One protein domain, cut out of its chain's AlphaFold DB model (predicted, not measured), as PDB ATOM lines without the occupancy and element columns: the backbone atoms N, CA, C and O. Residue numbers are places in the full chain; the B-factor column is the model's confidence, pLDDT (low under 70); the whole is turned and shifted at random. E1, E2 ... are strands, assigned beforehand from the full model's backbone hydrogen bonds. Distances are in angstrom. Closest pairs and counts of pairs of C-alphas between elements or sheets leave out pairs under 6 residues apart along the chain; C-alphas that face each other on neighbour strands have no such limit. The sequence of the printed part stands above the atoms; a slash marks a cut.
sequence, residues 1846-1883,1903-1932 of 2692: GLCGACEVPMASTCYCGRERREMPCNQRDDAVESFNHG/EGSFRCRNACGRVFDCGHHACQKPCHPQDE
ATOM      1  N   GLY A1846     152.370 144.843  88.555       63.76
ATOM      2  CA  GLY A1846     152.321 145.790  87.435       63.76
ATOM      3  C   GLY A1846     151.140 146.763  87.487       63.76
ATOM      4  O   GLY A1846     150.324 146.716  88.407       63.76
ATOM      5  N   LEU A1847     151.091 147.657  86.491       60.95
ATOM      6  CA  LEU A1847     150.029 148.654  86.313       60.95
ATOM      7  C   LEU A1847     148.648 147.990  86.213       60.95
ATOM      8  O   LEU A1847     148.520 146.865  85.726       60.95
ATOM      9  N   CYS A1848     147.621 148.716  86.645       73.85
ATOM     10  CA  CYS A1848     146.228 148.293  86.565       73.85
ATOM     11  C   CYS A1848     145.822 147.988  85.106       73.85
ATOM     12  O   CYS A1848     146.297 148.633  84.170       73.85
ATOM     13  N   GLY A1849     144.976 146.971  84.908       65.64
ATOM     14  CA  GLY A1849     144.628 146.449  83.578       65.64
ATOM     15  C   GLY A1849     143.788 147.401  82.717       65.64
ATOM     16  O   GLY A1849     143.307 148.425  83.189       65.64
ATOM     17  N   ALA A1850     143.586 147.054  81.443       63.25
ATOM     18  CA  ALA A1850     142.726 147.828  80.543       63.25
ATOM     19  C   ALA A1850     141.273 147.908  81.059       63.25
ATOM     20  O   ALA A1850     140.786 146.983  81.707       63.25
ATOM     21  N   CYS A1851     140.574 149.003  80.751       73.95
ATOM     22  CA  CYS A1851     139.211 149.226  81.232       73.95
ATOM     23  C   CYS A1851     138.189 148.348  80.485       73.95
ATOM     24  O   CYS A1851     137.986 148.503  79.281       73.95
ATOM     25  N   GLU A1852     137.527 147.442  81.208       67.43
ATOM     26  CA  GLU A1852     136.485 146.545  80.679       67.43
ATOM     27  C   GLU A1852     135.051 147.036  80.976       67.43
ATOM     28  O   GLU A1852     134.085 146.318  80.725       67.43
ATOM     29  N   VAL A1853     134.889 148.264  81.492       73.09
ATOM     30  CA  VAL A1853     133.570 148.871  81.747       73.09
ATOM     31  C   VAL A1853     132.818 149.053  80.412       73.09
ATOM     32  O   VAL A1853     133.397 149.611  79.475       73.09
ATOM     33  N   PRO A1854     131.562 148.578  80.275       71.58
ATOM     34  CA  PRO A1854     130.792 148.687  79.034       71.58
ATOM     35  C   PRO A1854     130.323 150.121  78.757       71.58
ATOM     36  O   PRO A1854     129.879 150.827  79.660       71.58
ATOM     37  N   MET A1855     130.393 150.536  77.490       67.52
ATOM     38  CA  MET A1855     129.973 151.850  76.990       67.52
ATOM     39  C   MET A1855     129.207 151.704  75.661       67.52
ATOM     40  O   MET A1855     129.415 150.747  74.915       67.52
ATOM     41  N   ALA A1856     128.335 152.659  75.331       74.59
ATOM     42  CA  ALA A1856     127.605 152.679  74.058       74.59
ATOM     43  C   ALA A1856     128.409 153.367  72.932       74.59
ATOM     44  O   ALA A1856     129.104 154.351  73.176       74.59
ATOM     45  N   SER A1857     128.290 152.872  71.695       74.66
ATOM     46  CA  SER A1857     129.019 153.356  70.510       74.66
ATOM     47  C   SER A1857     128.154 153.399  69.238       74.66
ATOM     48  O   SER A1857     127.042 152.856  69.189       74.66
ATOM     49  N   THR A1858     128.663 154.050  68.183       81.89
ATOM     50  CA  THR A1858     127.996 154.182  66.870       81.89
ATOM     51  C   THR A1858     128.989 153.986  65.717       81.89
ATOM     52  O   THR A1858     130.173 154.284  65.858       81.89
ATOM     53  N   CYS A1859     128.539 153.466  64.574       85.10
ATOM     54  CA  CYS A1859     129.410 153.239  63.411       85.10
ATOM     55  C   CYS A1859     129.599 154.494  62.533       85.10
ATOM     56  O   CYS A1859     128.686 155.307  62.427       85.10
ATOM     57  N   TYR A1860     130.705 154.610  61.782       81.72
ATOM     58  CA  TYR A1860     130.977 155.762  60.890       81.72
ATOM     59  C   TYR A1860     129.937 155.989  59.771       81.72
ATOM     60  O   TYR A1860     129.947 157.050  59.150       81.72
ATOM     61  N   CYS A1861     129.060 155.014  59.491       75.57
ATOM     62  CA  CYS A1861     127.955 155.153  58.534       75.57
ATOM     63  C   CYS A1861     126.615 155.551  59.189       75.57
ATOM     64  O   CYS A1861     125.608 155.624  58.492       75.57
ATOM     65  N   GLY A1862     126.571 155.741  60.514       72.30
ATOM     66  CA  GLY A1862     125.386 156.100  61.307       72.30
ATOM     67  C   GLY A1862     124.363 154.973  61.534       72.30
ATOM     68  O   GLY A1862     123.625 155.008  62.512       72.30
ATOM     69  N   ARG A1863     124.327 153.949  60.668       73.53
ATOM     70  CA  ARG A1863     123.231 152.955  60.584       73.53
ATOM     71  C   ARG A1863     123.234 151.843  61.650       73.53
ATOM     72  O   ARG A1863     122.272 151.090  61.718       73.53
ATOM     73  N   GLU A1864     124.280 151.723  62.468       69.71
ATOM     74  CA  GLU A1864     124.388 150.749  63.569       69.71
ATOM     75  C   GLU A1864     124.885 151.420  64.868       69.71
ATOM     76  O   GLU A1864     125.819 152.230  64.842       69.71
ATOM     77  N   ARG A1865     124.289 151.033  66.006       71.20
ATOM     78  CA  ARG A1865     124.708 151.364  67.385       71.20
ATOM     79  C   ARG A1865     124.847 150.083  68.211       71.20
ATOM     80  O   ARG A1865     124.094 149.137  67.981       71.20
ATOM     81  N   ARG A1866     125.785 150.038  69.164       70.76
ATOM     82  CA  ARG A1866     126.042 148.847  69.998       70.76
ATOM     83  C   ARG A1866     126.716 149.208  71.327       70.76
ATOM     84  O   ARG A1866     127.414 150.210  71.401       70.76
ATOM     85  N   GLU A1867     126.553 148.383  72.358       73.90
ATOM     86  CA  GLU A1867     127.403 148.425  73.559       73.90
ATOM     87  C   GLU A1867     128.678 147.585  73.381       73.90
ATOM     88  O   GLU A1867     128.643 146.474  72.837       73.90
ATOM     89  N   MET A1868     129.807 148.111  73.853       71.35
ATOM     90  CA  MET A1868     131.126 147.477  73.813       71.35
ATOM     91  C   MET A1868     131.999 147.969  74.984       71.35
ATOM     92  O   MET A1868     131.804 149.092  75.451       71.35
ATOM     93  N   PRO A1869     132.937 147.161  75.510       74.00
ATOM     94  CA  PRO A1869     133.807 147.595  76.603       74.00
ATOM     95  C   PRO A1869     134.707 148.760  76.174       74.00
ATOM     96  O   PRO A1869     135.107 148.850  75.012       74.00
ATOM     97  N   CYS A1870     135.042 149.632  77.127       80.37
ATOM     98  CA  CYS A1870     135.864 150.830  76.937       80.37
ATOM     99  C   CYS A1870     137.147 150.550  76.123       80.37
ATOM    100  O   CYS A1870     137.471 151.297  75.206       80.37
ATOM    101  N   ASN A1871     137.816 149.418  76.373       71.60
ATOM    102  CA  ASN A1871     139.020 148.976  75.658       71.60
ATOM    103  C   ASN A1871     138.831 148.470  74.205       71.60
ATOM    104  O   ASN A1871     139.822 148.076  73.590       71.60
ATOM    105  N   GLN A1872     137.609 148.439  73.659       69.11
ATOM    106  CA  GLN A1872     137.322 148.021  72.273       69.11
ATOM    107  C   GLN A1872     136.787 149.147  71.377       69.11
ATOM    108  O   GLN A1872     136.671 148.939  70.170       69.11
ATOM    109  N   ARG A1873     136.418 150.305  71.939       71.02
ATOM    110  CA  ARG A1873     135.952 151.475  71.179       71.02
ATOM    111  C   ARG A1873     137.146 152.056  70.404       71.02
ATOM    112  O   ARG A1873     138.108 152.473  71.042       71.02
ATOM    113  N   ASP A1874     137.092 152.079  69.067       67.21
ATOM    114  CA  ASP A1874     138.053 152.871  68.278       67.21
ATOM    115  C   ASP A1874     137.892 154.356  68.653       67.21
ATOM    116  O   ASP A1874     136.788 154.782  69.016       67.21
ATOM    117  N   ASP A1875     138.964 155.147  68.517       66.00
ATOM    118  CA  ASP A1875     138.912 156.601  68.712       66.00
ATOM    119  C   ASP A1875     137.708 157.204  67.972       66.00
ATOM    120  O   ASP A1875     137.428 156.877  66.811       66.00
ATOM    121  N   ALA A1876     136.974 158.075  68.663       64.79
ATOM    122  CA  ALA A1876     135.793 158.708  68.108       64.79
ATOM    123  C   ALA A1876     136.201 159.683  66.996       64.79
ATOM    124  O   ALA A1876     136.817 160.713  67.258       64.79
ATOM    125  N   VAL A1877     135.857 159.351  65.749       71.66
ATOM    126  CA  VAL A1877     136.101 160.218  64.588       71.66
ATOM    127  C   VAL A1877     134.775 160.779  64.109       71.66
ATOM    128  O   VAL A1877     133.818 160.036  63.867       71.66
ATOM    129  N   GLU A1878     134.739 162.093  63.941       73.51
ATOM    130  CA  GLU A1878     133.621 162.798  63.333       73.51
ATOM    131  C   GLU A1878     133.377 162.277  61.901       73.51
ATOM    132  O   GLU A1878     134.296 162.120  61.097       73.51
ATOM    133  N   SER A1879     132.118 161.981  61.581       73.23
ATOM    134  CA  SER A1879     131.664 161.578  60.245       73.23
ATOM    135  C   SER A1879     130.433 162.404  59.864       73.23
ATOM    136  O   SER A1879     129.546 162.611  60.695       73.23
ATOM    137  N   PHE A1880     130.373 162.915  58.632       74.83
ATOM    138  CA  PHE A1880     129.303 163.824  58.212       74.83
ATOM    139  C   PHE A1880     128.049 163.086  57.704       74.83
ATOM    140  O   PHE A1880     128.119 162.205  56.840       74.83
ATOM    141  N   ASN A1881     126.869 163.467  58.207       70.34
ATOM    142  CA  ASN A1881     125.590 162.847  57.847       70.34
ATOM    143  C   ASN A1881     124.947 163.489  56.602       70.34
ATOM    144  O   ASN A1881     124.055 164.326  56.714       70.34
ATOM    145  N   HIS A1882     125.322 163.020  55.408       65.97
ATOM    146  CA  HIS A1882     124.652 163.355  54.135       65.97
ATOM    147  C   HIS A1882     123.259 162.684  53.992       65.97
ATOM    148  O   HIS A1882     123.008 161.939  53.046       65.97
ATOM    149  N   GLY A1883     122.362 162.886  54.966       60.12
ATOM    150  CA  GLY A1883     120.952 162.457  54.932       60.12
ATOM    151  C   GLY A1883     120.688 160.944  55.019       60.12
ATOM    152  O   GLY A1883     119.593 160.489  54.692       60.12
ATOM    153  N   GLU A1903     129.969 161.248  66.062       73.23
ATOM    154  CA  GLU A1903     131.063 160.346  66.432       73.23
ATOM    155  C   GLU A1903     130.811 158.915  65.930       73.23
ATOM    156  O   GLU A1903     130.006 158.154  66.487       73.23
ATOM    157  N   GLY A1904     131.552 158.517  64.897       78.15
ATOM    158  CA  GLY A1904     131.742 157.117  64.548       78.15
ATOM    159  C   GLY A1904     132.924 156.520  65.316       78.15
ATOM    160  O   GLY A1904     133.953 157.162  65.494       78.15
ATOM    161  N   SER A1905     132.782 155.276  65.769       77.26
ATOM    162  CA  SER A1905     133.795 154.526  66.534       77.26
ATOM    163  C   SER A1905     133.866 153.036  66.140       77.26
ATOM    164  O   SER A1905     134.398 152.219  66.885       77.26
ATOM    165  N   PHE A1906     133.312 152.667  64.971       82.54
ATOM    166  CA  PHE A1906     133.585 151.406  64.253       82.54
ATOM    167  C   PHE A1906     133.062 151.436  62.799       82.54
ATOM    168  O   PHE A1906     132.242 152.280  62.427       82.54
ATOM    169  N   ARG A1907     133.500 150.499  61.941       78.95
ATOM    170  CA  ARG A1907     133.069 150.391  60.524       78.95
ATOM    171  C   ARG A1907     131.926 149.381  60.344       78.95
ATOM    172  O   ARG A1907     132.075 148.217  60.707       78.95
ATOM    173  N   CYS A1908     130.818 149.809  59.733       80.04
ATOM    174  CA  CYS A1908     129.691 148.937  59.368       80.04
ATOM    175  C   CYS A1908     130.003 148.113  58.098       80.04
ATOM    176  O   CYS A1908     130.880 148.476  57.312       80.04
ATOM    177  N   ARG A1909     129.294 147.001  57.841       74.37
ATOM    178  CA  ARG A1909     129.566 146.139  56.659       74.37
ATOM    179  C   ARG A1909     129.032 146.670  55.317       74.37
ATOM    180  O   ARG A1909     129.281 146.053  54.283       74.37
ATOM    181  N   ASN A1910     128.312 147.789  55.315       70.45
ATOM    182  CA  ASN A1910     127.656 148.328  54.121       70.45
ATOM    183  C   ASN A1910     128.628 149.075  53.184       70.45
ATOM    184  O   ASN A1910     129.638 149.635  53.621       70.45
ATOM    185  N   ALA A1911     128.299 149.109  51.890       70.69
ATOM    186  CA  ALA A1911     128.999 149.920  50.892       70.69
ATOM    187  C   ALA A1911     128.641 151.414  51.022       70.69
ATOM    188  O   ALA A1911     127.528 151.760  51.415       70.69
ATOM    189  N   CYS A1912     129.592 152.288  50.681       74.45
ATOM    190  CA  CYS A1912     129.507 153.740  50.858       74.45
ATOM    191  C   CYS A1912     128.427 154.391  49.976       74.45
ATOM    192  O   CYS A1912     127.557 155.092  50.486       74.45
ATOM    193  N   GLY A1913     128.462 154.161  48.658       72.71
ATOM    194  CA  GLY A1913     127.442 154.650  47.718       72.71
ATOM    195  C   GLY A1913     127.463 156.160  47.428       72.71
ATOM    196  O   GLY A1913     126.705 156.617  46.578       72.71
ATOM    197  N   ARG A1914     128.336 156.936  48.084       72.58
ATOM    198  CA  ARG A1914     128.494 158.384  47.863       72.58
ATOM    199  C   ARG A1914     128.920 158.695  46.424       72.58
ATOM    200  O   ARG A1914     129.866 158.089  45.924       72.58
ATOM    201  N   VAL A1915     128.260 159.655  45.784       76.62
ATOM    202  CA  VAL A1915     128.589 160.119  44.424       76.62
ATOM    203  C   VAL A1915     129.866 160.980  44.451       76.62
ATOM    204  O   VAL A1915     130.078 161.740  45.396       76.62
ATOM    205  N   PHE A1916     130.729 160.838  43.442       78.10
ATOM    206  CA  PHE A1916     131.858 161.744  43.190       78.10
ATOM    207  C   PHE A1916     131.356 163.089  42.640       78.10
ATOM    208  O   PHE A1916     130.247 163.173  42.112       78.10
ATOM    209  N   ASP A1917     132.184 164.129  42.707       77.65
ATOM    210  CA  ASP A1917     131.850 165.495  42.264       77.65
ATOM    211  C   ASP A1917     131.277 165.604  40.834       77.65
ATOM    212  O   ASP A1917     130.399 166.421  40.576       77.65
ATOM    213  N   CYS A1918     131.693 164.723  39.922       77.53
ATOM    214  CA  CYS A1918     131.168 164.617  38.556       77.53
ATOM    215  C   CYS A1918     129.679 164.226  38.437       77.53
ATOM    216  O   CYS A1918     129.187 164.098  37.316       77.53
ATOM    217  N   GLY A1919     128.983 163.918  39.537       73.08
ATOM    218  CA  GLY A1919     127.555 163.569  39.574       73.08
ATOM    219  C   GLY A1919     127.165 162.210  38.966       73.08
ATOM    220  O   GLY A1919     126.088 161.699  39.263       73.08
ATOM    221  N   HIS A1920     128.024 161.596  38.146       77.26
ATOM    222  CA  HIS A1920     127.699 160.395  37.362       77.26
ATOM    223  C   HIS A1920     128.345 159.090  37.860       77.26
ATOM    224  O   HIS A1920     127.910 158.008  37.470       77.26
ATOM    225  N   HIS A1921     129.366 159.164  38.715       75.33
ATOM    226  CA  HIS A1921     130.088 157.997  39.241       75.33
ATOM    227  C   HIS A1921     130.009 157.960  40.774       75.33
ATOM    228  O   HIS A1921     130.011 159.011  41.407       75.33
ATOM    229  N   ALA A1922     129.993 156.769  41.387       78.15
ATOM    230  CA  ALA A1922     129.835 156.611  42.839       78.15
ATOM    231  C   ALA A1922     130.870 155.674  43.490       78.15
ATOM    232  O   ALA A1922     131.429 154.775  42.858       78.15
ATOM    233  N   CYS A1923     131.117 155.889  44.781       78.24
ATOM    234  CA  CYS A1923     132.132 155.217  45.580       78.24
ATOM    235  C   CYS A1923     131.708 153.795  45.990       78.24
ATOM    236  O   CYS A1923     130.851 153.600  46.856       78.24
ATOM    237  N   GLN A1924     132.379 152.792  45.419       74.99
ATOM    238  CA  GLN A1924     132.157 151.365  45.693       74.99
ATOM    239  C   GLN A1924     132.966 150.816  46.893       74.99
ATOM    240  O   GLN A1924     133.083 149.605  47.065       74.99
ATOM    241  N   LYS A1925     133.554 151.682  47.734       73.12
ATOM    242  CA  LYS A1925     134.297 151.265  48.943       73.12
ATOM    243  C   LYS A1925     133.336 150.886  50.090       73.12
ATOM    244  O   LYS A1925     132.240 151.444  50.158       73.12
ATOM    245  N   PRO A1926     133.721 149.984  51.015       75.13
ATOM    246  CA  PRO A1926     132.976 149.743  52.257       75.13
ATOM    247  C   PRO A1926     133.054 150.946  53.215       75.13
ATOM    248  O   PRO A1926     133.882 151.836  53.022       75.13
ATOM    249  N   CYS A1927     132.211 150.954  54.253       83.30
ATOM    250  CA  CYS A1927     132.128 151.991  55.291       83.30
ATOM    251  C   CYS A1927     133.482 152.586  55.733       83.30
ATOM    252  O   CYS A1927     134.351 151.892  56.268       83.30
ATOM    253  N   HIS A1928     133.592 153.907  55.610       80.66
ATOM    254  CA  HIS A1928     134.690 154.741  56.099       80.66
ATOM    255  C   HIS A1928     134.123 156.068  56.656       80.66
ATOM    256  O   HIS A1928     132.980 156.391  56.315       80.66
ATOM    257  N   PRO A1929     134.875 156.829  57.479       79.44
ATOM    258  CA  PRO A1929     134.506 158.200  57.860       79.44
ATOM    259  C   PRO A1929     134.222 159.069  56.628       79.44
ATOM    260  O   PRO A1929     134.853 158.867  55.585       79.44
ATOM    261  N   GLN A1930     133.254 159.981  56.719       74.94
ATOM    262  CA  GLN A1930     132.827 160.827  55.601       74.94
ATOM    263  C   GLN A1930     133.207 162.289  55.824       74.94
ATOM    264  O   GLN A1930     132.643 162.941  56.697       74.94
ATOM    265  N   ASP A1931     134.097 162.802  54.974       71.12
ATOM    266  CA  ASP A1931     134.439 164.225  54.905       71.12
ATOM    267  C   ASP A1931     133.266 165.050  54.345       71.12
ATOM    268  O   ASP A1931     132.435 164.531  53.594       71.12
ATOM    269  N   GLU A1932     133.209 166.347  54.638       70.53
ATOM    270  CA  GLU A1932     132.149 167.251  54.168       70.53
ATOM    271  C   GLU A1932     132.061 167.305  52.625       70.53
ATOM    272  O   GLU A1932     131.008 167.020  52.044       70.53
TER     273      GLU A1932
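This is residues 1846 to 1883 and 1903 to 1932 of the 2692 residues of the protein "Transcriptional repressor NF-X1" of Madurella mycetomatis (UniProt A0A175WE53). A chain with little regular structure makes a long, thin rod: the small two-stranded hairpin E1-E2 lies toward the end where Gly 1846 begins, and the loop stretch 1903 to 1932 runs to the opposite end at His 1920 and folds back. Strand E3 lies between, near the rod's middle. The printed part has 68 residues, with no named helix and three strands, E1, E2, E3; the class is all strand, with 14 residues in named elements. It is loose, radius of gyration of the C-alphas 15.3 A, spanning 57 by 21 by 17 A.

E1, residues 1854 to 1858, and E2, residues 1865 to 1869, are antiparallel at 147 degrees, a hairpin; N 1857 and O 1866 are 2.8 A apart, within hydrogen-bond range. E3, residues 1877 to 1880, is apart from both and pairs with no named strand; its residues 1877 to 1878 pair antiparallel with 1903 to 1904.

E1, 13.6 A long, begins at C-alpha 1854 (130.792, 148.687, 79.034). E2 measures 13.5 A. E3, 10.0 A, ends at C-alpha 1880 (129.303, 163.824, 58.212).

The farthest C-alphas, Gly 1846 and His 1920, are 57.7 A apart. Residues 1884 to 1902 are not printed, a 15.5 A gap between C-alphas 1883 and 1903. Both links are short. Mean pLDDT of the printed part is 73.4; 13 residues are under 70, among them 1874 to 1876.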